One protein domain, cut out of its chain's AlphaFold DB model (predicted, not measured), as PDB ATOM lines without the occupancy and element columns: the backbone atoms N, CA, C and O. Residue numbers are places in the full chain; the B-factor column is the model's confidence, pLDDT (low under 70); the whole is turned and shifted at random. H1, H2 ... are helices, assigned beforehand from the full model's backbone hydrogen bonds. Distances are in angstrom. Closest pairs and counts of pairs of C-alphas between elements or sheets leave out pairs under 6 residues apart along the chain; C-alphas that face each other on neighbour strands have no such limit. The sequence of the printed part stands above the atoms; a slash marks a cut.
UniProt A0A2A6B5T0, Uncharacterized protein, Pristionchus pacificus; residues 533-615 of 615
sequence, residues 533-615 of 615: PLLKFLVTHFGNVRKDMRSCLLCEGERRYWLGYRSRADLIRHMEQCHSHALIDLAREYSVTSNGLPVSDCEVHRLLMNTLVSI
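AT A GLANCE: This is residues 533 to 615 of the 615 residues of an uncharacterized protein of Pristionchus pacificus (UniProt A0A2A6B5T0). Two helices, H3 and H5, lie side by side and run the same way; H4 folds back from the end of H3 and crosses H5, while H1 runs the other way beside the last residues of H4. These four make the body, and the short H2, in a wide loop of chain at one end of the longest axis, lies apart from all of them. The printed part has 83 residues with five named helices, H1 to H5 in order, and no named strand; the class is all helix. The whole is compact, with a radius of gyration of the C-alphas of 12.2 A and spans of 39 by 29 by 17 A.

HOW THE PARTS SIT: Start at H1, residues 533 to 542, and look across to H4, residues 580 to 594: they touch, through residues 590 to 594 alone of H4, at a shallow tilt of 19 degrees, opposite ways, and their closest C-alphas, Leu 534 and Thr 593, are 5.7 A apart. H1 only just touches H3, residues 568 to 578, with 3 pairs of C-alphas within 8 A; the closest are Phe 542 and Arg 568, 5.5 A apart. H2, residues 557 to 562, is apart from H1, H3 and H4. H3 and H4 form a helical hairpin, opposite ways at a steep tilt of 39 degrees; residues 582 to 583 alone of H4 touch H3, and the closest C-alphas, Met 575 and Leu 583, are 6.0 A apart. In H5, residues 602 to 613, find residues 603 to 608, which alone touch H3, the same way at a shallow tilt of 25 degrees; the closest C-alphas, Ala 569 and Val 604, are 5.9 A apart. Residues 608 to 612 alone of H5 touch H4, at a steep tilt of 64 degrees, opposite ways; the closest C-alphas, Ala 587 and Leu 608, are 5.1 A apart. H5 is apart from H1 and H2. In H1, H3, H4 and H5 every O i to N i+4 pair is within hydrogen-bond range; in H2 it is 1 of 2.

IN THESE COORDINATES: Find C-alpha 533 at (137.909, 129.271, 229.760), where H1 begins; it runs 13.9 A to Phe 542. H2 goes from Gly 557 to Trp 562. H3 runs 15.1 A from Arg 568 to Cys 578. H4, the longest, begins at C-alpha 580 at (145.142, 148.973, 240.687) and runs 20.3 A to Ser 594. H5 runs 16.1 A from Cys 602 to C-alpha 613 at (137.287, 152.363, 230.368).

THE WHOLE: The two C-alphas farthest apart, those of Glu 558 and Gly 596, are 39.0 A apart. The printed part has no cut and ends at the chain's last residue, 615. The link from H1 to H2, residues 543 to 556, is long; those from H2 to H3 and from H3 to H4 are tight, and that from H4 to H5 is short. The mean pLDDT of the printed part is 88.7, and residues 547 to 548 and 558 to 563 are under 70.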
ATOM      1  N   PRO A 533     136.736 128.421 229.531       92.62
ATOM      2  CA  PRO A 533     137.909 129.271 229.760       92.62
ATOM      3  C   PRO A 533     137.624 130.503 230.626       92.62
ATOM      4  O   PRO A 533     138.307 130.731 231.623       92.62
ATOM      5  N   LEU A 534     136.535 131.219 230.331       92.94
ATOM      6  CA  LEU A 534     136.106 132.389 231.098       92.94
ATOM      7  C   LEU A 534     135.799 132.070 232.566       92.94
ATOM      8  O   LEU A 534     136.196 132.798 233.475       92.94
ATOM      9  N   LEU A 535     135.098 130.964 232.824       91.25
ATOM     10  CA  LEU A 535     134.766 130.565 234.187       91.25
ATOM     11  C   LEU A 535     136.009 130.073 234.936       91.25
ATOM     12  O   LEU A 535     136.140 130.343 236.128       91.25
ATOM     13  N   LYS A 536     136.933 129.399 234.243       91.00
ATOM     14  CA  LYS A 536     138.231 129.004 234.795       91.00
ATOM     15  C   LYS A 536     139.028 130.237 235.225       91.00
ATOM     16  O   LYS A 536     139.413 130.297 236.388       91.00
ATOM     17  N   PHE A 537     139.161 131.243 234.357       93.12
ATOM     18  CA  PHE A 537     139.797 132.527 234.678       93.12
ATOM     19  C   PHE A 537     139.173 133.171 235.927       93.12
ATOM     20  O   PHE A 537     139.854 133.419 236.924       93.12
ATOM     21  N   LEU A 538     137.847 133.349 235.932       92.75
ATOM     22  CA  LEU A 538     137.141 133.991 237.044       92.75
ATOM     23  C   LEU A 538     137.330 133.257 238.374       92.75
ATOM     24  O   LEU A 538     137.400 133.880 239.433       92.75
ATOM     25  N   VAL A 539     137.363 131.928 238.340       90.12
ATOM     26  CA  VAL A 539     137.535 131.122 239.543       90.12
ATOM     27  C   VAL A 539     138.987 131.140 240.033       90.12
ATOM     28  O   VAL A 539     139.196 131.227 241.241       90.12
ATOM     29  N   THR A 540     139.973 131.105 239.137       89.75
ATOM     30  CA  THR A 540     141.394 131.160 239.504       89.75
ATOM     31  C   THR A 540     141.760 132.502 240.133       89.75
ATOM     32  O   THR A 540     142.387 132.519 241.187       89.75
ATOM     33  N   HIS A 541     141.310 133.623 239.557       91.50
ATOM     34  CA  HIS A 541     141.705 134.953 240.035       91.50
ATOM     35  C   HIS A 541     140.781 135.522 241.110       91.50
ATOM     36  O   HIS A 541     141.249 136.220 242.006       91.50
ATOM     37  N   PHE A 542     139.488 135.187 241.094       91.12
ATOM     38  CA  PHE A 542     138.509 135.775 242.018       91.12
ATOM     39  C   PHE A 542     137.750 134.741 242.864       91.12
ATOM     40  O   PHE A 542     136.836 135.088 243.611       91.12
ATOM     41  N   GLY A 543     138.104 133.458 242.784       88.56
ATOM     42  CA  GLY A 543     137.442 132.377 243.516       88.56
ATOM     43  C   GLY A 543     136.071 131.991 242.950       88.56
ATOM     44  O   GLY A 543     135.551 132.603 242.016       88.56
ATOM     45  N   ASN A 544     135.446 130.942 243.495       86.62
ATOM     46  CA  ASN A 544     134.120 130.477 243.052       86.62
ATOM     47  C   ASN A 544     133.016 131.509 243.369       86.62
ATOM     48  O   ASN A 544     133.182 132.318 244.270       86.62
ATOM     49  N   VAL A 545     131.888 131.499 242.648       80.94
ATOM     50  CA  VAL A 545     130.703 132.346 242.916       80.94
ATOM     51  C   VAL A 545     130.047 131.994 244.256       80.94
ATOM     52  O   VAL A 545     129.560 132.874 244.966       80.94
ATOM     53  N   ARG A 546     130.048 130.709 244.638       76.44
ATOM     54  CA  ARG A 546     129.481 130.255 245.921       76.44
ATOM     55  C   ARG A 546     130.229 130.895 247.103       76.44
ATOM     56  O   ARG A 546     131.338 131.389 246.932       76.44
ATOM     57  N   LYS A 547     129.595 130.931 248.287       63.91
ATOM     58  CA  LYS A 547     130.051 131.611 249.527       63.91
ATOM     59  C   LYS A 547     131.348 131.028 250.130       63.91
ATOM     60  O   LYS A 547     131.387 130.677 251.306       63.91
ATOM     61  N   ASP A 548     132.403 130.914 249.340       68.31
ATOM     62  CA  ASP A 548     133.752 130.641 249.808       68.31
ATOM     63  C   ASP A 548     134.410 131.976 250.208       68.31
ATOM     64  O   ASP A 548     134.179 133.018 249.587       68.31
ATOM     65  N   MET A 549     135.213 131.968 251.277       72.69
ATOM     66  CA  MET A 549     136.084 133.108 251.578       72.69
ATOM     67  C   MET A 549     137.148 133.212 250.491       72.69
ATOM     68  O   MET A 549     137.826 132.227 250.209       72.69
ATOM     69  N   ARG A 550     137.307 134.410 249.930       84.06
ATOM     70  CA  ARG A 550     138.351 134.740 248.955       84.06
ATOM     71  C   ARG A 550     139.433 135.558 249.648       84.06
ATOM     72  O   ARG A 550     139.110 136.346 250.532       84.06
ATOM     73  N   SER A 551     140.685 135.391 249.257       85.44
ATOM     74  CA  SER A 551     141.798 136.244 249.685       85.44
ATOM     75  C   SER A 551     142.322 137.018 248.476       85.44
ATOM     76  O   SER A 551     142.026 136.656 247.345       85.44
ATOM     77  N   CYS A 552     143.045 138.116 248.684       89.56
ATOM     78  CA  CYS A 552     143.737 138.783 247.584       89.56
ATOM     79  C   CYS A 552     145.107 138.127 247.382       89.56
ATOM     80  O   CYS A 552     145.878 138.047 248.337       89.56
ATOM     81  N   LEU A 553     145.417 137.671 246.163       86.62
ATOM     82  CA  LEU A 553     146.705 137.029 245.848       86.62
ATOM     83  C   LEU A 553     147.894 137.995 245.931       86.62
ATOM     84  O   LEU A 553     149.022 137.548 246.098       86.62
ATOM     85  N   LEU A 554     147.633 139.297 245.839       88.50
ATOM     86  CA  LEU A 554     148.653 140.347 245.787       88.50
ATOM     87  C   LEU A 554     148.943 140.965 247.155       88.50
ATOM     88  O   LEU A 554     149.947 141.643 247.339       88.50
ATOM     89  N   CYS A 555     148.066 140.739 248.135       86.69
ATOM     90  CA  CYS A 555     148.363 141.095 249.511       86.69
ATOM     91  C   CYS A 555     149.421 140.138 250.063       86.69
ATOM     92  O   CYS A 555     149.273 138.919 249.971       86.69
ATOM     93  N   GLU A 556     150.446 140.681 250.710       80.62
ATOM     94  CA  GLU A 556     151.459 139.884 251.397       80.62
ATOM     95  C   GLU A 556     151.108 139.630 252.870       80.62
ATOM     96  O   GLU A 556     150.319 140.350 253.503       80.62
ATOM     97  N   GLY A 557     151.714 138.577 253.423       73.38
ATOM     98  CA  GLY A 557     151.707 138.279 254.852       73.38
ATOM     99  C   GLY A 557     150.310 138.170 255.464       73.38
ATOM    100  O   GLY A 557     149.416 137.502 254.948       73.38
ATOM    101  N   GLU A 558     150.122 138.810 256.617       58.53
ATOM    102  CA  GLU A 558     148.902 138.664 257.413       58.53
ATOM    103  C   GLU A 558     147.668 139.285 256.756       58.53
ATOM    104  O   GLU A 558     146.568 138.740 256.882       58.53
ATOM    105  N   ARG A 559     147.830 140.369 255.986       63.75
ATOM    106  CA  ARG A 559     146.705 141.032 255.306       63.75
ATOM    107  C   ARG A 559     145.976 140.077 254.359       63.75
ATOM    108  O   ARG A 559     144.747 140.098 254.317       63.75
ATOM    109  N   ARG A 560     146.707 139.165 253.702       67.88
ATOM    110  CA  ARG A 560     146.143 138.096 252.857       67.88
ATOM    111  C   ARG A 560     145.244 137.130 253.625       67.88
ATOM    112  O   ARG A 560     144.279 136.609 253.072       67.88
ATOM    113  N   TYR A 561     145.565 136.861 254.889       60.75
ATOM    114  CA  TYR A 561     144.921 135.813 255.683       60.75
ATOM    115  C   TYR A 561     143.702 136.298 256.474       60.75
ATOM    116  O   TYR A 561     142.787 135.505 256.734       60.75
ATOM    117  N   TRP A 562     143.683 137.583 256.840       58.53
ATOM    118  CA  TRP A 562     142.620 138.188 257.645       58.53
ATOM    119  C   TRP A 562     141.487 138.789 256.805       58.53
ATOM    120  O   TRP A 562     140.326 138.726 257.216       58.53
ATOM    121  N   LEU A 563     141.790 139.323 255.618       67.75
ATOM    122  CA  LEU A 563     140.802 139.961 254.747       67.75
ATOM    123  C   LEU A 563     140.115 138.917 253.855       67.75
ATOM    124  O   LEU A 563     140.425 138.757 252.679       67.75
ATOM    125  N   GLY A 564     139.186 138.164 254.444       77.69
ATOM    126  CA  GLY A 564     138.297 137.282 253.690       77.69
ATOM    127  C   GLY A 564     137.203 138.079 252.971       77.69
ATOM    128  O   GLY A 564     136.315 138.628 253.624       77.69
ATOM    129  N   TYR A 565     137.216 138.100 251.637       86.31
ATOM    130  CA  TYR A 565     136.192 138.759 250.820       86.31
ATOM    131  C   TYR A 565     134.988 137.840 250.586       86.31
ATOM    132  O   TYR A 565     135.125 136.661 250.238       86.31
ATOM    133  N   ARG A 566     133.781 138.388 250.792       85.50
ATOM    134  CA  ARG A 566     132.510 137.640 250.726       85.50
ATOM    135  C   ARG A 566     132.004 137.437 249.301       85.50
ATOM    136  O   ARG A 566     131.285 136.465 249.057       85.50
ATOM    137  N   SER A 567     132.387 138.317 248.381       89.81
ATOM    138  CA  SER A 567     132.032 138.271 246.962       89.81
ATOM    139  C   SER A 567     133.251 138.564 246.081       89.81
ATOM    140  O   SER A 567     134.255 139.098 246.555       89.81
ATOM    141  N   ARG A 568     133.158 138.221 244.789       92.12
ATOM    142  CA  ARG A 568     134.155 138.623 243.783       92.12
ATOM    143  C   ARG A 568     134.219 140.141 243.641       92.12
ATOM    144  O   ARG A 568     135.307 140.693 243.577       92.12
ATOM    145  N   ALA A 569     133.065 140.804 243.678       94.00
ATOM    146  CA  ALA A 569     132.969 142.256 243.619       94.00
ATOM    147  C   ALA A 569     133.707 142.945 244.777       94.00
ATOM    148  O   ALA A 569     134.394 143.936 244.555       94.00
ATOM    149  N   ASP A 570     133.621 142.411 246.003       91.88
ATOM    150  CA  ASP A 570     134.371 142.954 247.146       91.88
ATOM    151  C   ASP A 570     135.885 142.792 246.966       91.88
ATOM    152  O   ASP A 570     136.636 143.706 247.298       91.88
ATOM    153  N   LEU A 571     136.328 141.649 246.426       92.69
ATOM    154  CA  LEU A 571     137.740 141.413 246.124       92.69
ATOM    155  C   LEU A 571     138.235 142.355 245.016       92.69
ATOM    156  O   LEU A 571     139.292 142.953 245.174       92.69
ATOM    157  N   ILE A 572     137.463 142.540 243.942       95.62
ATOM    158  CA  ILE A 572     137.805 143.464 242.849       95.62
ATOM    159  C   ILE A 572     137.889 144.902 243.363       95.62
ATOM    160  O   ILE A 572     138.886 145.563 243.113       95.62
ATOM    161  N   ARG A 573     136.914 145.362 244.160       94.94
ATOM    162  CA  ARG A 573     136.949 146.700 244.781       94.94
ATOM    163  C   ARG A 573     138.158 146.891 245.696       94.94
ATOM    164  O   ARG A 573     138.710 147.982 245.779       94.94
ATOM    165  N   HIS A 574     138.586 145.842 246.393       93.81
ATOM    166  CA  HIS A 574     139.831 145.895 247.152       93.81
ATOM    167  C   HIS A 574     141.060 145.985 246.238       93.81
ATOM    168  O   HIS A 574     141.949 146.787 246.506       93.81
ATOM    169  N   MET A 575     141.117 145.194 245.165       95.44
ATOM    170  CA  MET A 575     142.222 145.250 244.205       95.44
ATOM    171  C   MET A 575     142.281 146.600 243.493       95.44
ATOM    172  O   MET A 575     143.363 147.124 243.300       95.44
ATOM    173  N   GLU A 576     141.143 147.219 243.199       95.25
ATOM    174  CA  GLU A 576     141.067 148.576 242.654       95.25
ATOM    175  C   GLU A 576     141.722 149.599 243.599       95.25
ATOM    176  O   GLU A 576     142.471 150.464 243.158       95.25
ATOM    177  N   GLN A 577     141.506 149.454 244.910       94.19
ATOM    178  CA  GLN A 577     142.047 150.360 245.931       94.19
ATOM    179  C   GLN A 577     143.514 150.095 246.286       94.19
ATOM    180  O   GLN A 577     144.237 151.025 246.629       94.19
ATOM    181  N   CYS A 578     143.939 148.831 246.294       93.25
ATOM    182  CA  CYS A 578     145.237 148.430 246.842       93.25
ATOM    183  C   CYS A 578     146.230 147.932 245.785       93.25
ATOM    184  O   CYS A 578     147.426 147.897 246.052       93.25
ATOM    185  N   HIS A 579     145.744 147.525 244.612       94.69
ATOM    186  CA  HIS A 579     146.500 146.810 243.585       94.69
ATOM    187  C   HIS A 579     146.031 147.182 242.164       94.69
ATOM    188  O   HIS A 579     145.872 146.307 241.310       94.69
ATOM    189  N   SER A 580     145.777 148.473 241.916       94.88
ATOM    190  CA  SER A 580     145.142 148.973 240.687       94.88
ATOM    191  C   SER A 580     145.844 148.494 239.413       94.88
ATOM    192  O   SER A 580     145.185 147.961 238.529       94.88
ATOM    193  N   HIS A 581     147.176 148.582 239.346       95.62
ATOM    194  CA  HIS A 581     147.957 148.120 238.191       95.62
ATOM    195  C   HIS A 581     147.725 146.642 237.863       95.62
ATOM    196  O   HIS A 581     147.441 146.293 236.722       95.62
ATOM    197  N   ALA A 582     147.752 145.771 238.869       95.31
ATOM    198  CA  ALA A 582     147.508 144.352 238.652       95.31
ATOM    199  C   ALA A 582     146.041 144.059 238.295       95.31
ATOM    200  O   ALA A 582     145.761 143.126 237.545       95.31
ATOM    201  N   LEU A 583     145.090 144.853 238.805       96.81
ATOM    202  CA  LEU A 583     143.692 144.743 238.387       96.81
ATOM    203  C   LEU A 583     143.516 145.115 236.907       96.81
ATOM    204  O   LEU A 583     142.734 144.460 236.224       96.81
ATOM    205  N   ILE A 584     144.249 146.116 236.409       96.88
ATOM    206  CA  ILE A 584     144.243 146.507 234.991       96.88
ATOM    207  C   ILE A 584     144.703 145.343 234.110       96.88
ATOM    208  O   ILE A 584     144.033 145.018 233.130       96.88
ATOM    209  N   ASP A 585     145.804 144.683 234.470       96.88
ATOM    210  CA  ASP A 585     146.321 143.555 233.689       96.88
ATOM    211  C   ASP A 585     145.344 142.372 233.686       96.88
ATOM    212  O   ASP A 585     145.047 141.812 232.629       96.88
ATOM    213  N   LEU A 586     144.728 142.070 234.834       96.19
ATOM    214  CA  LEU A 586     143.663 141.066 234.917       96.19
ATOM    215  C   LEU A 586     142.419 141.459 234.116       96.19
ATOM    216  O   LEU A 586     141.757 140.595 233.544       96.19
ATOM    217  N   ALA A 587     142.074 142.745 234.060       96.94
ATOM    218  CA  ALA A 587     140.946 143.220 233.270       96.94
ATOM    219  C   ALA A 587     141.210 143.068 231.762       96.94
ATOM    220  O   ALA A 587     140.306 142.659 231.031       96.94
ATOM    221  N   ARG A 588     142.449 143.306 231.300       97.38
ATOM    222  CA  ARG A 588     142.871 143.052 229.910       97.38
ATOM    223  C   ARG A 588     142.825 141.564 229.569       97.38
ATOM    224  O   ARG A 588     142.282 141.180 228.536       97.38
ATOM    225  N   GLU A 589     143.336 140.704 230.447       96.44
ATOM    226  CA  GLU A 589     143.254 139.253 230.245       96.44
ATOM    227  C   GLU A 589     141.792 138.778 230.205       96.44
ATOM    228  O   GLU A 589     141.399 137.979 229.348       96.44
ATOM    229  N   TYR A 590     140.949 139.332 231.080       96.38
ATOM    230  CA  TYR A 590     139.517 139.067 231.091       96.38
ATOM    231  C   TYR A 590     138.822 139.527 229.801       96.38
ATOM    232  O   TYR A 590     137.966 138.798 229.299       96.38
ATOM    233  N   SER A 591     139.163 140.691 229.235       96.44
ATOM    234  CA  SER A 591     138.543 141.171 227.988       96.44
ATOM    235  C   SER A 591     138.864 140.258 226.809       96.44
ATOM    236  O   SER A 591     137.973 139.928 226.030       96.44
ATOM    237  N   VAL A 592     140.108 139.778 226.720       96.56
ATOM    238  CA  VAL A 592     140.511 138.793 225.707       96.56
ATOM    239  C   VAL A 592     139.774 137.470 225.927       96.56
ATOM    240  O   VAL A 592     139.196 136.920 224.994       96.56
ATOM    241  N   THR A 593     139.731 136.984 227.171       94.69
ATOM    242  CA  THR A 593     139.129 135.685 227.511       94.69
ATOM    243  C   THR A 593     137.603 135.678 227.379       94.69
ATOM    244  O   THR A 593     137.016 134.637 227.098       94.69
ATOM    245  N   SER A 594     136.936 136.812 227.608       95.25
ATOM    246  CA  SER A 594     135.471 136.927 227.543       95.25
ATOM    247  C   SER A 594     134.931 137.170 226.135       95.25
ATOM    248  O   SER A 594     133.722 137.043 225.935       95.25
ATOM    249  N   ASN A 595     135.791 137.478 225.161       94.00
ATOM    250  CA  ASN A 595     135.361 137.814 223.810       94.00
ATOM    251  C   ASN A 595     134.577 136.658 223.160       94.00
ATOM    252  O   ASN A 595     135.080 135.546 223.015       94.00
ATOM    253  N   GLY A 596     133.319 136.924 222.793       88.88
ATOM    254  CA  GLY A 596     132.414 135.941 222.188       88.88
ATOM    255  C   GLY A 596     131.853 134.877 223.142       88.88
ATOM    256  O   GLY A 596     131.125 133.994 222.688       88.88
ATOM    257  N   LEU A 597     132.147 134.941 224.447       90.81
ATOM    258  CA  LEU A 597     131.627 133.995 225.438       90.81
ATOM    259  C   LEU A 597     130.484 134.603 226.269       90.81
ATOM    260  O   LEU A 597     130.533 135.778 226.636       90.81
ATOM    261  N   PRO A 598     129.459 133.810 226.635       87.44
ATOM    262  CA  PRO A 598     128.375 134.289 227.480       87.44
ATOM    263  C   PRO A 598     128.882 134.630 228.887       87.44
ATOM    264  O   PRO A 598     129.496 133.812 229.581       87.44
ATOM    265  N   VAL A 599     128.579 135.847 229.332       89.75
ATOM    266  CA  VAL A 599     128.952 136.360 230.652       89.75
ATOM    267  C   VAL A 599     127.868 135.992 231.665       89.75
ATOM    268  O   VAL A 599     126.743 136.469 231.587       89.75
ATOM    269  N   SER A 600     128.210 135.152 232.642       84.94
ATOM    270  CA  SER A 600     127.279 134.725 233.704       84.94
ATOM    271  C   SER A 600     127.318 135.594 234.968       84.94
ATOM    272  O   SER A 600     126.406 135.524 235.786       84.94
ATOM    273  N   ASP A 601     128.362 136.407 235.142       88.62
ATOM    274  CA  ASP A 601     128.608 137.219 236.340       88.62
ATOM    275  C   ASP A 601     128.652 138.709 235.961       88.62
ATOM    276  O   ASP A 601     129.721 139.308 235.816       88.62
ATOM    277  N   CYS A 602     127.471 139.292 235.718       91.50
ATOM    278  CA  CYS A 602     127.332 140.643 235.163       91.50
ATOM    279  C   CYS A 602     127.980 141.727 236.037       91.50
ATOM    280  O   CYS A 602     128.474 142.723 235.511       91.50
ATOM    281  N   GLU A 603     127.996 141.553 237.362       93.31
ATOM    282  CA  GLU A 603     128.610 142.525 238.273       93.31
ATOM    283  C   GLU A 603     130.134 142.534 238.130       93.31
ATOM    284  O   GLU A 603     130.726 143.603 237.989       93.31
ATOM    285  N   VAL A 604     130.764 141.354 238.117       93.88
ATOM    286  CA  VAL A 604     132.213 141.228 237.909       93.88
ATOM    287  C   VAL A 604     132.614 141.741 236.534       93.88
ATOM    288  O   VAL A 604     133.579 142.491 236.425       93.88
ATOM    289  N   HIS A 605     131.844 141.391 235.502       95.56
ATOM    290  CA  HIS A 605     132.066 141.892 234.152       95.56
ATOM    291  C   HIS A 605     132.039 143.418 234.101       95.56
ATOM    292  O   HIS A 605     132.985 144.031 233.618       95.56
ATOM    293  N   ARG A 606     130.993 144.036 234.666       96.50
ATOM    294  CA  ARG A 606     130.867 145.495 234.728       96.50
ATOM    295  C   ARG A 606     132.051 146.131 235.453       96.50
ATOM    296  O   ARG A 606     132.558 147.142 234.989       96.50
ATOM    297  N   LEU A 607     132.487 145.570 236.584       96.88
ATOM    298  CA  LEU A 607     133.622 146.113 237.333       96.88
ATOM    299  C   LEU A 607     134.921 146.052 236.519       96.88
ATOM    300  O   LEU A 607     135.592 147.070 236.404       96.88
ATOM    301  N   LEU A 608     135.236 144.907 235.906       96.81
ATOM    302  CA  LEU A 608     136.459 144.742 235.109       96.81
ATOM    303  C   LEU A 608     136.446 145.603 233.836       96.81
ATOM    304  O   LEU A 608     137.455 146.224 233.513       96.81
ATOM    305  N   MET A 609     135.310 145.699 233.137       97.38
ATOM    306  CA  MET A 609     135.185 146.570 231.960       97.38
ATOM    307  C   MET A 609     135.285 148.051 232.332       97.38
ATOM    308  O   MET A 609     135.960 148.807 231.640       97.38
ATOM    309  N   ASN A 610     134.682 148.468 233.450       95.88
ATOM    310  CA  ASN A 610     134.811 149.841 233.933       95.88
ATOM    311  C   ASN A 610     136.268 150.196 234.258       95.88
ATOM    312  O   ASN A 610     136.684 151.310 233.960       95.88
ATOM    313  N   THR A 611     137.044 149.255 234.813       95.56
ATOM    314  CA  THR A 611     138.484 149.453 235.037       95.56
ATOM    315  C   THR A 611     139.219 149.749 233.729       95.56
ATOM    316  O   THR A 611     140.062 150.637 233.712       95.56
ATOM    317  N   LEU A 612     138.884 149.074 232.623       95.81
ATOM    318  CA  LEU A 612     139.506 149.349 231.320       95.81
ATOM    319  C   LEU A 612     139.079 150.690 230.719       95.81
ATOM    320  O   LEU A 612     139.906 151.356 230.119       95.81
ATOM    321  N   VAL A 613     137.812 151.082 230.882       95.00
ATOM    322  CA  VAL A 613     137.287 152.363 230.368       95.00
ATOM    323  C   VAL A 613     137.852 153.565 231.133       95.00
ATOM    324  O   VAL A 613     137.897 154.665 230.596       95.00
ATOM    325  N   SER A 614     138.251 153.377 232.394       90.12
ATOM    326  CA  SER A 614     138.823 154.448 233.221       90.12
ATOM    327  C   SER A 614     140.292 154.780 232.927       90.12
ATOM    328  O   SER A 614     140.792 155.762 233.471       90.12
ATOM    329  N   ILE A 615     140.972 153.953 232.125       88.31
ATOM    330  CA  ILE A 615     142.344 154.168 231.636       88.31
ATOM    331  C   ILE A 615     142.256 154.925 230.320       88.31
ATOM    332  O   ILE A 615     143.037 155.889 230.161       88.31
TER     333      ILE A 615